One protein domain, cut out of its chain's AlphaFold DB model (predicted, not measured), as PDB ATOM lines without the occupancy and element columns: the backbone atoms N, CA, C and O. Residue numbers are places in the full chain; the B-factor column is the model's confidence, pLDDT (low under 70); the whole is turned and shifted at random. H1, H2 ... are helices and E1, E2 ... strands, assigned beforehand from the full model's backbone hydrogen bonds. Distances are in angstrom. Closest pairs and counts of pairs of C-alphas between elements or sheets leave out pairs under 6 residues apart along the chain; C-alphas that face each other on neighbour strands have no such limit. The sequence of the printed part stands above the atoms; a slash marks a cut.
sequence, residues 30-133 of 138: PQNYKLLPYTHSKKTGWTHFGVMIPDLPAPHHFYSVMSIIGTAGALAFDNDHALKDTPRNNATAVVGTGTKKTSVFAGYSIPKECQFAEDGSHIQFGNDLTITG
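What this domain is: This is residues 30 to 133 of the 138 residues of an uncharacterized protein of Acinetobacter sp. WCHAc010052 (UniProt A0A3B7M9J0). A sheet of four long strands, E1 E2 E3 E4, has a small sheet of three short strands, E5 E6 E7, over part of one face, a sandwich only partly face to face with the strands crossed at 85 degrees. The small sheet comes closest at E3 and E4, while the short helix H1 sits at the turn from one sheet to the other. The 104 printed residues run E1 E2 E3 E4 H1 E5 E6 E7, both sheets antiparallel in that order; the class is mostly strand, with under half of the residues in named elements. The whole is compact, with a radius of gyration of the C-alphas of 14.2 A and spans of 43 by 38 by 24 A.

How they stand to each other: Begin with the hairpin of E1, residues 47 to 56, and E2, residues 61 to 69, where N 49 and O 67 are within hydrogen-bond range at 3.0 A. E2 forms a hairpin with E3, residues 90 to 97; find N 66 and O 94, 2.9 A. E3 and E4, residues 104 to 109, end this meander, each strand the antiparallel neighbour of the one before, with N 93 and O 106 at 2.9 A. H1, residues 110 to 113, only grazes both sheets; it is too short for an O i to N i+4 pair, and its one O i to N i+3 pair is out of range. E5, residues 114 to 116, E6, residues 122 to 125, and E7, residues 129 to 132, make a second meander; look at N 124 and O 115, 2.9 A, and N 123 and O 131, 2.8 A. Between the sheets, the closest C-alphas of E4 and E6 are those of Tyr 108 and Phe 125, 6.7 A. E1 and E7 are apart.

Where its parts are: Find C-alpha 47 at (168.755, 200.922, 152.783); from there E1 runs 26.6 A. E2 spans 26.8 A, E3 24.1 A and E4 16.1 A. E7 ends at C-alpha 132, (158.247, 211.781, 147.264).

The domain as a whole: The farthest C-alphas, of Lys 42 and Ala 58, are 43.8 A apart. The printed part has no cut; E2 to E3 is a long link of 20 residues. No printed residue is under 70 in pLDDT.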
ATOM      1  N   PRO A  30     156.137 205.024 163.990       91.69
ATOM      2  CA  PRO A  30     155.763 206.290 164.611       91.69
ATOM      3  C   PRO A  30     155.491 207.381 163.560       91.69
ATOM      4  O   PRO A  30     156.163 207.431 162.534       91.69
ATOM      5  N   GLN A  31     154.549 208.290 163.829       87.75
ATOM      6  CA  GLN A  31     154.108 209.317 162.866       87.75
ATOM      7  C   GLN A  31     155.242 210.225 162.349       87.75
ATOM      8  O   GLN A  31     155.137 210.787 161.271       87.75
ATOM      9  N   ASN A  32     156.331 210.365 163.104       87.44
ATOM     10  CA  ASN A  32     157.505 211.170 162.763       87.44
ATOM     11  C   ASN A  32     158.733 210.322 162.380       87.44
ATOM     12  O   ASN A  32     159.868 210.802 162.454       87.44
ATOM     13  N   TYR A  33     158.529 209.048 162.036       91.69
ATOM     14  CA  TYR A  33     159.614 208.164 161.637       91.69
ATOM     15  C   TYR A  33     160.192 208.600 160.290       91.69
ATOM     16  O   TYR A  33     159.461 208.805 159.323       91.69
ATOM     17  N   LYS A  34     161.518 208.724 160.216       91.25
ATOM     18  CA  LYS A  34     162.211 209.138 158.993       91.25
ATOM     19  C   LYS A  34     162.794 207.925 158.274       91.25
ATOM     20  O   LYS A  34     163.684 207.262 158.808       91.25
ATOM     21  N   LEU A  35     162.321 207.663 157.057       92.62
ATOM     22  CA  LEU A  35     162.904 206.667 156.155       92.62
ATOM     23  C   LEU A  35     164.068 207.306 155.394       92.62
ATOM     24  O   LEU A  35     163.858 208.021 154.423       92.62
ATOM     25  N   LEU A  36     165.296 207.091 155.869       95.06
ATOM     26  CA  LEU A  36     166.487 207.784 155.369       95.06
ATOM     27  C   LEU A  36     167.285 206.913 154.389       95.06
ATOM     28  O   LEU A  36     167.474 205.733 154.670       95.06
ATOM     29  N   PRO A  37     167.860 207.473 153.310       94.12
ATOM     30  CA  PRO A  37     168.636 206.706 152.330       94.12
ATOM     31  C   PRO A  37     170.015 206.255 152.830       94.12
ATOM     32  O   PRO A  37     170.558 205.275 152.325       94.12
ATOM     33  N   TYR A  38     170.577 206.927 153.840       94.38
ATOM     34  CA  TYR A  38     171.868 206.605 154.474       94.38
ATOM     35  C   TYR A  38     173.091 206.537 153.534       94.38
ATOM     36  O   TYR A  38     174.101 205.914 153.872       94.38
ATOM     37  N   THR A  39     173.076 207.268 152.418       90.81
ATOM     38  CA  THR A  39     174.172 207.330 151.425       90.81
ATOM     39  C   THR A  39     175.545 207.650 152.021       90.81
ATOM     40  O   THR A  39     176.554 207.151 151.526       90.81
ATOM     41  N   HIS A  40     175.611 208.392 153.134       88.12
ATOM     42  CA  HIS A  40     176.853 208.794 153.820       88.12
ATOM     43  C   HIS A  40     177.061 208.150 155.210       88.12
ATOM     44  O   HIS A  40     178.059 208.414 155.881       88.12
ATOM     45  N   SER A  41     176.195 207.220 155.636       89.38
ATOM     46  CA  SER A  41     176.331 206.528 156.930       89.38
ATOM     47  C   SER A  41     177.544 205.591 156.991       89.38
ATOM     48  O   SER A  41     177.811 204.832 156.066       89.38
ATOM     49  N   LYS A  42     178.273 205.571 158.109       87.12
ATOM     50  CA  LYS A  42     179.305 204.542 158.368       87.12
ATOM     51  C   LYS A  42     178.752 203.299 159.075       87.12
ATOM     52  O   LYS A  42     179.459 202.306 159.187       87.12
ATOM     53  N   LYS A  43     177.518 203.373 159.586       89.19
ATOM     54  CA  LYS A  43     176.874 202.312 160.384       89.19
ATOM     55  C   LYS A  43     175.829 201.528 159.593       89.19
ATOM     56  O   LYS A  43     175.542 200.389 159.934       89.19
ATOM     57  N   THR A  44     175.283 202.141 158.549       89.94
ATOM     58  CA  THR A  44     174.238 201.572 157.701       89.94
ATOM     59  C   THR A  44     174.841 201.323 156.326       89.94
ATOM     60  O   THR A  44     175.217 202.277 155.648       89.94
ATOM     61  N   GLY A  45     175.010 200.053 155.958       88.31
ATOM     62  CA  GLY A  45     175.644 199.664 154.691       88.31
ATOM     63  C   GLY A  45     174.707 199.711 153.485       88.31
ATOM     64  O   GLY A  45     175.177 199.831 152.359       88.31
ATOM     65  N   TRP A  46     173.400 199.631 153.728       92.06
ATOM     66  CA  TRP A  46     172.366 199.669 152.702       92.06
ATOM     67  C   TRP A  46     171.025 200.107 153.295       92.06
ATOM     68  O   TRP A  46     170.790 199.929 154.494       92.06
ATOM     69  N   THR A  47     170.150 200.630 152.443       93.88
ATOM     70  CA  THR A  47     168.755 200.922 152.783       93.88
ATOM     71  C   THR A  47     167.838 200.303 151.745       93.88
ATOM     72  O   THR A  47     168.109 200.406 150.550       93.88
ATOM     73  N   HIS A  48     166.741 199.700 152.197       93.12
ATOM     74  CA  HIS A  48     165.700 199.184 151.321       93.12
ATOM     75  C   HIS A  48     164.476 200.111 151.325       93.12
ATOM     76  O   HIS A  48     163.882 200.324 152.383       93.12
ATOM     77  N   PHE A  49     164.089 200.630 150.157       93.19
ATOM     78  CA  PHE A  49     162.810 201.322 149.958       93.19
ATOM     79  C   PHE A  49     161.898 200.453 149.103       93.19
ATOM     80  O   PHE A  49     162.301 199.986 148.035       93.19
ATOM     81  N   GLY A  50     160.660 200.272 149.554       91.94
ATOM     82  CA  GLY A  50     159.672 199.512 148.808       91.94
ATOM     83  C   GLY A  50     158.268 200.073 148.949       91.94
ATOM     84  O   GLY A  50     157.892 200.587 150.000       91.94
ATOM     85  N   VAL A  51     157.508 199.948 147.868       92.38
ATOM     86  CA  VAL A  51     156.086 200.289 147.788       92.38
ATOM     87  C   VAL A  51     155.373 199.045 147.288       92.38
ATOM     88  O   VAL A  51     155.735 198.507 146.249       92.38
ATOM     89  N   MET A  52     154.397 198.558 148.044       93.69
ATOM     90  CA  MET A  52     153.667 197.329 147.735       93.69
ATOM     91  C   MET A  52     152.177 197.637 147.811       93.69
ATOM     92  O   MET A  52     151.643 197.840 148.899       93.69
ATOM     93  N   ILE A  53     151.522 197.698 146.655       94.88
ATOM     94  CA  ILE A  53     150.081 197.925 146.538       94.88
ATOM     95  C   ILE A  53     149.464 196.649 145.956       94.88
ATOM     96  O   ILE A  53     149.624 196.394 144.756       94.88
ATOM     97  N   PRO A  54     148.820 195.812 146.785       96.12
ATOM     98  CA  PRO A  54     148.094 194.644 146.305       96.12
ATOM     99  C   PRO A  54     146.735 195.041 145.709       96.12
ATOM    100  O   PRO A  54     146.303 196.188 145.824       96.12
ATOM    101  N   ASP A  55     146.063 194.073 145.085       96.38
ATOM    102  CA  ASP A  55     144.647 194.132 144.696       96.38
ATOM    103  C   ASP A  55     144.253 195.328 143.813       96.38
ATOM    104  O   ASP A  55     143.125 195.826 143.856       96.38
ATOM    105  N   LEU A  56     145.176 195.782 142.960       96.38
ATOM    106  CA  LEU A  56     144.849 196.776 141.943       96.38
ATOM    107  C   LEU A  56     143.883 196.175 140.909       96.38
ATOM    108  O   LEU A  56     144.015 195.001 140.547       96.38
ATOM    109  N   PRO A  57     142.952 196.965 140.351       96.69
ATOM    110  CA  PRO A  57     142.125 196.512 139.243       96.69
ATOM    111  C   PRO A  57     142.957 195.990 138.061       96.69
ATOM    112  O   PRO A  57     144.120 196.366 137.857       96.69
ATOM    113  N   ALA A  58     142.345 195.131 137.245       94.44
ATOM    114  CA  ALA A  58     142.935 194.726 135.974       94.44
ATOM    115  C   ALA A  58     143.262 195.969 135.109       94.44
ATOM    116  O   ALA A  58     142.513 196.946 135.141       94.44
ATOM    117  N   PRO A  59     144.358 195.945 134.327       93.19
ATOM    118  CA  PRO A  59     145.260 194.810 134.099       93.19
ATOM    119  C   PRO A  59     146.424 194.722 135.105       93.19
ATOM    120  O   PRO A  59     147.304 193.878 134.947       93.19
ATOM    121  N   HIS A  60     146.472 195.610 136.099       94.00
ATOM    122  CA  HIS A  60     147.652 195.780 136.938       94.00
ATOM    123  C   HIS A  60     147.750 194.738 138.042       94.00
ATOM    124  O   HIS A  60     148.841 194.221 138.239       94.00
ATOM    125  N   HIS A  61     146.656 194.372 138.715       94.62
ATOM    126  CA  HIS A  61     146.610 193.371 139.801       94.62
ATOM    127  C   HIS A  61     147.447 193.701 141.056       94.62
ATOM    128  O   HIS A  61     147.002 193.461 142.170       94.62
ATOM    129  N   PHE A  62     148.637 194.271 140.899       95.00
ATOM    130  CA  PHE A  62     149.533 194.742 141.940       95.00
ATOM    131  C   PHE A  62     150.448 195.837 141.388       95.00
ATOM    132  O   PHE A  62     150.635 195.962 140.176       95.00
ATOM    133  N   TYR A  63     151.071 196.590 142.281       94.38
ATOM    134  CA  TYR A  63     152.234 197.418 141.991       94.38
ATOM    135  C   TYR A  63     153.277 197.174 143.075       94.38
ATOM    136  O   TYR A  63     152.961 197.196 144.264       94.38
ATOM    137  N   SER A  64     154.507 196.883 142.667       95.19
ATOM    138  CA  SER A  64     155.605 196.576 143.571       95.19
ATOM    139  C   SER A  64     156.852 197.333 143.153       95.19
ATOM    140  O   SER A  64     157.243 197.323 141.988       95.19
ATOM    141  N   VAL A  65     157.476 197.963 144.135       94.94
ATOM    142  CA  VAL A  65     158.803 198.549 144.056       94.94
ATOM    143  C   VAL A  65     159.651 197.880 145.122       94.94
ATOM    144  O   VAL A  65     159.253 197.837 146.287       94.94
ATOM    145  N   MET A  66     160.828 197.402 144.739       93.56
ATOM    146  CA  MET A  66     161.873 196.958 145.656       93.56
ATOM    147  C   MET A  66     163.168 197.636 145.226       93.56
ATOM    148  O   MET A  66     163.623 197.456 144.098       93.56
ATOM    149  N   SER A  67     163.753 198.444 146.100       93.94
ATOM    150  CA  SER A  67     164.970 199.188 145.783       93.94
ATOM    151  C   SER A  67     165.978 199.117 146.911       93.94
ATOM    152  O   SER A  67     165.618 199.098 148.085       93.94
ATOM    153  N   ILE A  68     167.249 199.066 146.541       94.06
ATOM    154  CA  ILE A  68     168.388 198.953 147.437       94.06
ATOM    155  C   ILE A  68     169.319 200.135 147.153       94.06
ATOM    156  O   ILE A  68     169.769 200.321 146.025       94.06
ATOM    157  N   ILE A  69     169.601 200.940 148.176       95.00
ATOM    158  CA  ILE A  69     170.550 202.060 148.133       95.00
ATOM    159  C   ILE A  69     171.830 201.631 148.850       95.00
ATOM    160  O   ILE A  69     171.789 201.352 150.050       95.00
ATOM    161  N   GLY A  70     172.955 201.604 148.130       92.44
ATOM    162  CA  GLY A  70     174.203 200.971 148.569       92.44
ATOM    163  C   GLY A  70     174.114 199.444 148.505       92.44
ATOM    164  O   GLY A  70     173.025 198.884 148.454       92.44
ATOM    165  N   THR A  71     175.238 198.729 148.530       82.38
ATOM    166  CA  THR A  71     175.241 197.259 148.578       82.38
ATOM    167  C   THR A  71     175.992 196.740 149.802       82.38
ATOM    168  O   THR A  71     177.101 197.171 150.125       82.38
ATOM    169  N   ALA A  72     175.371 195.792 150.513       73.88
ATOM    170  CA  ALA A  72     175.919 195.203 151.737       73.88
ATOM    171  C   ALA A  72     176.938 194.069 151.481       73.88
ATOM    172  O   ALA A  72     177.417 193.464 152.438       73.88
ATOM    173  N   GLY A  73     177.252 193.761 150.213       75.94
ATOM    174  CA  GLY A  73     178.139 192.652 149.829       75.94
ATOM    175  C   GLY A  73     177.590 191.267 150.191       75.94
ATOM    176  O   GLY A  73     178.354 190.344 150.467       75.94
ATOM    177  N   ALA A  74     176.264 191.135 150.284       79.88
ATOM    178  CA  ALA A  74     175.611 189.861 150.527       79.88
ATOM    179  C   ALA A  74     175.353 189.159 149.190       79.88
ATOM    180  O   ALA A  74     174.620 189.689 148.361       79.88
ATOM    181  N   LEU A  75     175.873 187.934 149.043       82.38
ATOM    182  CA  LEU A  75     175.814 187.136 147.807       82.38
ATOM    183  C   LEU A  75     174.404 187.010 147.203       82.38
ATOM    184  O   LEU A  75     174.256 186.901 145.995       82.38
ATOM    185  N   ALA A  76     173.356 187.041 148.034       80.44
ATOM    186  CA  ALA A  76     171.964 186.981 147.579       80.44
ATOM    187  C   ALA A  76     171.532 188.194 146.728       80.44
ATOM    188  O   ALA A  76     170.522 188.120 146.033       80.44
ATOM    189  N   PHE A  77     172.273 189.302 146.796       76.19
ATOM    190  CA  PHE A  77     172.016 190.542 146.065       76.19
ATOM    191  C   PHE A  77     173.163 190.915 145.116       76.19
ATOM    192  O   PHE A  77     173.127 191.996 144.523       76.19
ATOM    193  N   ASP A  78     174.163 190.043 144.962       79.25
ATOM    194  CA  ASP A  78     175.251 190.251 144.011       79.25
ATOM    195  C   ASP A  78     174.716 190.027 142.601       79.25
ATOM    196  O   ASP A  78     174.320 188.928 142.212       79.25
ATOM    197  N   ASN A  79     174.647 191.118 141.846       83.94
ATOM    198  CA  ASN A  79     174.120 191.103 140.500       83.94
ATOM    199  C   ASN A  79     174.999 191.972 139.603       83.94
ATOM    200  O   ASN A  79     174.757 193.170 139.450       83.94
ATOM    201  N   ASP A  80     176.042 191.363 139.040       87.06
ATOM    202  CA  ASP A  80     177.127 192.069 138.343       87.06
ATOM    203  C   ASP A  80     176.620 193.001 137.238       87.06
ATOM    204  O   ASP A  80     177.115 194.114 137.076       87.06
ATOM    205  N   HIS A  81     175.579 192.592 136.509       87.12
ATOM    206  CA  HIS A  81     175.013 193.405 135.430       87.12
ATOM    207  C   HIS A  81     174.283 194.672 135.918       87.12
ATOM    208  O   HIS A  81     174.056 195.590 135.130       87.12
ATOM    209  N   ALA A  82     173.914 194.732 137.200       89.38
ATOM    210  CA  ALA A  82     173.281 195.883 137.838       89.38
ATOM    211  C   ALA A  82     174.288 196.773 138.596       89.38
ATOM    212  O   ALA A  82     173.885 197.741 139.243       89.38
ATOM    213  N   LEU A  83     175.590 196.470 138.528       92.12
ATOM    214  CA  LEU A  83     176.639 197.289 139.126       92.12
ATOM    215  C   LEU A  83     177.036 198.428 138.169       92.12
ATOM    216  O   LEU A  83     177.585 198.203 137.092       92.12
ATOM    217  N   LYS A  84     176.759 199.670 138.566       95.12
ATOM    218  CA  LYS A  84     177.091 200.904 137.830       95.12
ATOM    219  C   LYS A  84     178.224 201.706 138.464       95.12
ATOM    220  O   LYS A  84     178.809 202.568 137.809       95.12
ATOM    221  N   ASP A  85     178.517 201.455 139.735       94.69
ATOM    222  CA  ASP A  85     179.548 202.150 140.504       94.69
ATOM    223  C   ASP A  85     180.081 201.244 141.628       94.69
ATOM    224  O   ASP A  85     179.734 200.067 141.711       94.69
ATOM    225  N   THR A  86     180.924 201.777 142.513       92.06
ATOM    226  CA  THR A  86     181.370 201.061 143.716       92.06
ATOM    227  C   THR A  86     180.175 200.557 144.534       92.06
ATOM    228  O   THR A  86     179.138 201.219 144.546       92.06
ATOM    229  N   PRO A  87     180.317 199.457 145.301       90.19
ATOM    230  CA  PRO A  87     179.258 198.923 146.165       90.19
ATOM    231  C   PRO A  87     178.494 199.992 146.956       90.19
ATOM    232  O   PRO A  87     177.269 200.011 147.024       90.19
ATOM    233  N   ARG A  88     179.231 200.961 147.502       91.19
ATOM    234  CA  ARG A  88     178.668 202.056 148.286       91.19
ATOM    235  C   ARG A  88     177.888 203.083 147.459       91.19
ATOM    236  O   ARG A  88     176.929 203.657 147.964       91.19
ATOM    237  N   ASN A  89     178.313 203.324 146.225       94.25
ATOM    238  CA  ASN A  89     177.716 204.296 145.314       94.25
ATOM    239  C   ASN A  89     176.756 203.648 144.312       94.25
ATOM    240  O   ASN A  89     176.346 204.310 143.364       94.25
ATOM    241  N   ASN A  90     176.409 202.375 144.488       94.81
ATOM    242  CA  ASN A  90     175.484 201.676 143.615       94.81
ATOM    243  C   ASN A  90     174.095 201.617 144.245       94.81
ATOM    244  O   ASN A  90     173.957 201.380 145.444       94.81
ATOM    245  N   ALA A  91     173.068 201.780 143.427       95.50
ATOM    246  CA  ALA A  91     171.693 201.513 143.802       95.50
ATOM    247  C   ALA A  91     171.041 200.594 142.773       95.50
ATOM    248  O   ALA A  91     171.412 200.604 141.602       95.50
ATOM    249  N   THR A  92     170.058 199.811 143.194       94.75
ATOM    250  CA  THR A  92     169.234 199.002 142.293       94.75
ATOM    251  C   THR A  92     167.766 199.225 142.602       94.75
ATOM    252  O   THR A  92     167.391 199.434 143.754       94.75
ATOM    253  N   ALA A  93     166.926 199.192 141.575       94.50
ATOM    254  CA  ALA A  93     165.482 199.211 141.739       94.50
ATOM    255  C   ALA A  93     164.849 198.204 140.785       94.50
ATOM    256  O   ALA A  93     165.231 198.103 139.616       94.50
ATOM    257  N   VAL A  94     163.869 197.472 141.301       93.44
ATOM    258  CA  VAL A  94     162.897 196.744 140.501       93.44
ATOM    259  C   VAL A  94     161.527 197.368 140.706       93.44
ATOM    260  O   VAL A  94     161.113 197.624 141.836       93.44
ATOM    261  N   VAL A  95     160.835 197.607 139.601       93.75
ATOM    262  CA  VAL A  95     159.437 198.022 139.562       93.75
ATOM    263  C   VAL A  95     158.679 196.952 138.796       93.75
ATOM    264  O   VAL A  95     159.151 196.476 137.766       93.75
ATOM    265  N   GLY A  96     157.516 196.548 139.292       93.44
ATOM    266  CA  GLY A  96     156.706 195.508 138.679       93.44
ATOM    267  C   GLY A  96     155.217 195.709 138.912       93.44
ATOM    268  O   GLY A  96     154.781 196.271 139.913       93.44
ATOM    269  N   THR A  97     154.429 195.214 137.969       94.69
ATOM    270  CA  THR A  97     152.967 195.102 138.050       94.69
ATOM    271  C   THR A  97     152.542 193.888 137.215       94.69
ATOM    272  O   THR A  97     153.370 193.278 136.534       94.69
ATOM    273  N   GLY A  98     151.269 193.504 137.247       92.62
ATOM    274  CA  GLY A  98     150.715 192.353 136.526       92.62
ATOM    275  C   GLY A  98     150.847 192.432 135.003       92.62
ATOM    276  O   GLY A  98     150.627 191.438 134.310       92.62
ATOM    277  N   THR A  99     151.267 193.577 134.458       89.12
ATOM    278  CA  THR A  99     151.540 193.749 133.032       89.12
ATOM    279  C   THR A  99     153.030 193.621 132.714       89.12
ATOM    280  O   THR A  99     153.849 194.382 133.220       89.12
ATOM    281  N   LYS A 100     153.399 192.737 131.775       75.81
ATOM    282  CA  LYS A 100     154.807 192.508 131.371       75.81
ATOM    283  C   LYS A 100     155.534 193.737 130.801       75.81
ATOM    284  O   LYS A 100     156.756 193.743 130.762       75.81
ATOM    285  N   LYS A 101     154.808 194.746 130.306       73.81
ATOM    286  CA  LYS A 101     155.390 195.898 129.589       73.81
ATOM    287  C   LYS A 101     156.024 196.957 130.495       73.81
ATOM    288  O   LYS A 101     156.708 197.834 129.991       73.81
ATOM    289  N   THR A 102     155.764 196.904 131.793       71.38
ATOM    290  CA  THR A 102     156.076 197.986 132.745       71.38
ATOM    291  C   THR A 102     157.045 197.544 133.834       71.38
ATOM    292  O   THR A 102     157.305 198.305 134.760       71.38
ATOM    293  N   SER A 103     157.542 196.307 133.762       76.94
ATOM    294  CA  SER A 103     158.525 195.820 134.719       76.94
ATOM    295  C   SER A 103     159.909 196.342 134.351       76.94
ATOM    296  O   SER A 103     160.370 196.135 133.229       76.94
ATOM    297  N   VAL A 104     160.572 196.988 135.300       83.88
ATOM    298  CA  VAL A 104     161.923 197.537 135.148       83.88
ATOM    299  C   VAL A 104     162.800 196.893 136.203       83.88
ATOM    300  O   VAL A 104     162.420 196.877 137.367       83.88
ATOM    301  N   PHE A 105     163.962 196.374 135.815       91.81
ATOM    302  CA  PHE A 105     165.060 196.095 136.737       91.81
ATOM    303  C   PHE A 105     166.282 196.857 136.246       91.81
ATOM    304  O   PHE A 105     166.714 196.659 135.110       91.81
ATOM    305  N   ALA A 106     166.818 197.733 137.087       93.62
ATOM    306  CA  ALA A 106     167.938 198.578 136.716       93.62
ATOM    307  C   ALA A 106     168.858 198.853 137.906       93.62
ATOM    308  O   ALA A 106     168.439 198.883 139.068       93.62
ATOM    309  N   GLY A 107     170.132 199.046 137.574       95.25
ATOM    310  CA  GLY A 107     171.151 199.572 138.467       95.25
ATOM    311  C   GLY A 107     171.481 201.017 138.117       95.25
ATOM    312  O   GLY A 107     171.399 201.394 136.946       95.25
ATOM    313  N   TYR A 108     171.899 201.786 139.119       96.31
ATOM    314  CA  TYR A 108     172.158 203.222 139.038       96.31
ATOM    315  C   TYR A 108     173.420 203.581 139.827       96.31
ATOM    316  O   TYR A 108     173.641 203.080 140.934       96.31
ATOM    317  N   SER A 109     174.230 204.494 139.294       96.94
ATOM    318  CA  SER A 109     175.264 205.180 140.066       96.94
ATOM    319  C   SER A 109     174.612 206.289 140.893       96.94
ATOM    320  O   SER A 109     174.139 207.285 140.350       96.94
ATOM    321  N   ILE A 110     174.621 206.147 142.218       96.69
ATOM    322  CA  ILE A 110     174.072 207.125 143.167       96.69
ATOM    323  C   ILE A 110     174.547 208.559 142.871       96.69
ATOM    324  O   ILE A 110     173.691 209.429 142.740       96.69
ATOM    325  N   PRO A 111     175.859 208.849 142.726       96.88
ATOM    326  CA  PRO A 111     176.317 210.222 142.506       96.88
ATOM    327  C   PRO A 111     176.017 210.784 141.107       96.88
ATOM    328  O   PRO A 111     176.185 211.985 140.910       96.88
ATOM    329  N   LYS A 112     175.639 209.952 140.127       97.81
ATOM    330  CA  LYS A 112     175.459 210.379 138.725       97.81
ATOM    331  C   LYS A 112     174.003 210.363 138.271       97.81
ATOM    332  O   LYS A 112     173.632 211.156 137.414       97.81
ATOM    333  N   GLU A 113     173.211 209.442 138.805       98.06
ATOM    334  CA  GLU A 113     171.892 209.087 138.274       98.06
ATOM    335  C   GLU A 113     170.787 209.175 139.331       98.06
ATOM    336  O   GLU A 113     169.614 209.139 138.973       98.06
ATOM    337  N   CYS A 114     171.119 209.304 140.618       97.94
ATOM    338  CA  CYS A 114     170.120 209.363 141.680       97.94
ATOM    339  C   CYS A 114     170.016 210.757 142.301       97.94
ATOM    340  O   CYS A 114     170.982 211.517 142.355       97.94
ATOM    341  N   GLN A 115     168.837 211.058 142.844       97.94
ATOM    342  CA  GLN A 115     168.619 212.225 143.695       97.94
ATOM    343  C   GLN A 115     167.964 211.752 144.987       97.94
ATOM    344  O   GLN A 115     166.831 211.274 144.974       97.94
ATOM    345  N   PHE A 116     168.691 211.853 146.096       96.88
ATOM    346  CA  PHE A 116     168.235 211.398 147.406       96.88
ATOM    347  C   PHE A 116     168.320 212.549 148.407       96.88
ATOM    348  O   PHE A 116     169.414 213.022 148.712       96.88
ATOM    349  N   ALA A 117     167.175 212.992 148.921       95.81
ATOM    350  CA  ALA A 117     167.133 213.976 149.996       95.81
ATOM    351  C   ALA A 117     167.571 213.332 151.320       95.81
ATOM    352  O   ALA A 117     167.166 212.215 151.651       95.81
ATOM    353  N   GLU A 118     168.397 214.038 152.097       93.56
ATOM    354  CA  GLU A 118     168.931 213.520 153.364       93.56
ATOM    355  C   GLU A 118     167.851 213.238 154.410       93.56
ATOM    356  O   GLU A 118     168.057 212.395 155.277       93.56
ATOM    357  N   ASP A 119     166.712 213.927 154.337       93.38
ATOM    358  CA  ASP A 119     165.561 213.734 155.219       93.38
ATOM    359  C   ASP A 119     164.614 212.616 154.750       93.38
ATOM    360  O   ASP A 119     163.657 212.292 155.456       93.38
ATOM    361  N   GLY A 120     164.900 212.010 153.592       93.56
ATOM    362  CA  GLY A 120     164.098 210.953 152.990       93.56
ATOM    363  C   GLY A 120     162.880 211.434 152.207       93.56
ATOM    364  O   GLY A 120     162.093 210.592 151.781       93.56
ATOM    365  N   SER A 121     162.700 212.748 152.005       94.81
ATOM    366  CA  SER A 121     161.488 213.279 151.369       94.81
ATOM    367  C   SER A 121     161.428 213.094 149.852       94.81
ATOM    368  O   SER A 121     160.384 213.321 149.241       94.81
ATOM    369  N   HIS A 122     162.563 212.764 149.235       96.69
ATOM    370  CA  HIS A 122     162.722 212.586 147.794       96.69
ATOM    371  C   HIS A 122     163.724 211.468 147.540       96.69
ATOM    372  O   HIS A 122     164.893 211.589 147.912       96.69
ATOM    373  N   ILE A 123     163.264 210.387 146.918       96.62
ATOM    374  CA  ILE A 123     164.069 209.226 146.558       96.62
ATOM    375  C   ILE A 123     163.865 208.941 145.072       96.62
ATOM    376  O   ILE A 123     162.834 208.400 144.675       96.62
ATOM    377  N   GLN A 124     164.845 209.304 144.251       97.38
ATOM    378  CA  GLN A 124     164.777 209.152 142.801       97.38
ATOM    379  C   GLN A 124     165.923 208.302 142.262       97.38
ATOM    380  O   GLN A 124     167.091 208.554 142.567       97.38
ATOM    381  N   PHE A 125     165.572 207.345 141.404       96.44
ATOM    382  CA  PHE A 125     166.489 206.467 140.683       96.44
ATOM    383  C   PHE A 125     166.373 206.742 139.181       96.44
ATOM    384  O   PHE A 125     165.376 206.376 138.553       96.44
ATOM    385  N   GLY A 126     167.373 207.414 138.606       94.88
ATOM    386  CA  GLY A 126     167.360 207.802 137.198       94.88
ATOM    387  C   GLY A 126     166.088 208.569 136.829       94.88
ATOM    388  O   GLY A 126     165.663 209.486 137.535       94.88
ATOM    389  N   ASN A 127     165.464 208.150 135.729       93.81
ATOM    390  CA  ASN A 127     164.157 208.643 135.284       93.81
ATOM    391  C   ASN A 127     163.040 207.599 135.464       93.81
ATOM    392  O   ASN A 127     161.923 207.816 135.000       93.81
ATOM    393  N   ASP A 128     163.340 206.471 136.112       92.44
ATOM    394  CA  ASP A 128     162.465 205.295 136.130       92.44
ATOM    395  C   ASP A 128     161.546 205.263 137.357       92.44
ATOM    396  O   ASP A 128     160.429 204.749 137.294       92.44
ATOM    397  N   LEU A 129     162.006 205.808 138.486       93.94
ATOM    398  CA  LEU A 129     161.280 205.776 139.752       93.94
ATOM    399  C   LEU A 129     161.577 207.023 140.580       93.94
ATOM    400  O   LEU A 129     162.734 207.353 140.828       93.94
ATOM    401  N   THR A 130     160.522 207.671 141.068       96.06
ATOM    402  CA  THR A 130     160.599 208.724 142.085       96.06
ATOM    403  C   THR A 130     159.579 208.434 143.181       96.06
ATOM    404  O   THR A 130     158.416 208.168 142.886       96.06
ATOM    405  N   ILE A 131     160.018 208.491 144.435       94.69
ATOM    406  CA  ILE A 131     159.179 208.420 145.634       94.69
ATOM    407  C   ILE A 131     159.345 209.752 146.367       94.69
ATOM    408  O   ILE A 131     160.464 210.121 146.724       94.69
ATOM    409  N   THR A 132     158.250 210.475 146.586       96.06
ATOM    410  CA  THR A 132     158.247 211.781 147.264       96.06
ATOM    411  C   THR A 132     157.314 211.778 148.459       96.06
ATOM    412  O   THR A 132     156.380 210.997 148.481       96.06
ATOM    413  N   GLY A 133     157.537 212.669 149.421       93.75
ATOM    414  CA  GLY A 133     156.717 212.781 150.628       93.75
ATOM    415  C   GLY A 133     157.412 212.206 151.858       93.75
ATOM    416  O   GLY A 133     158.591 211.869 151.826       93.75
TER     417      GLY A 133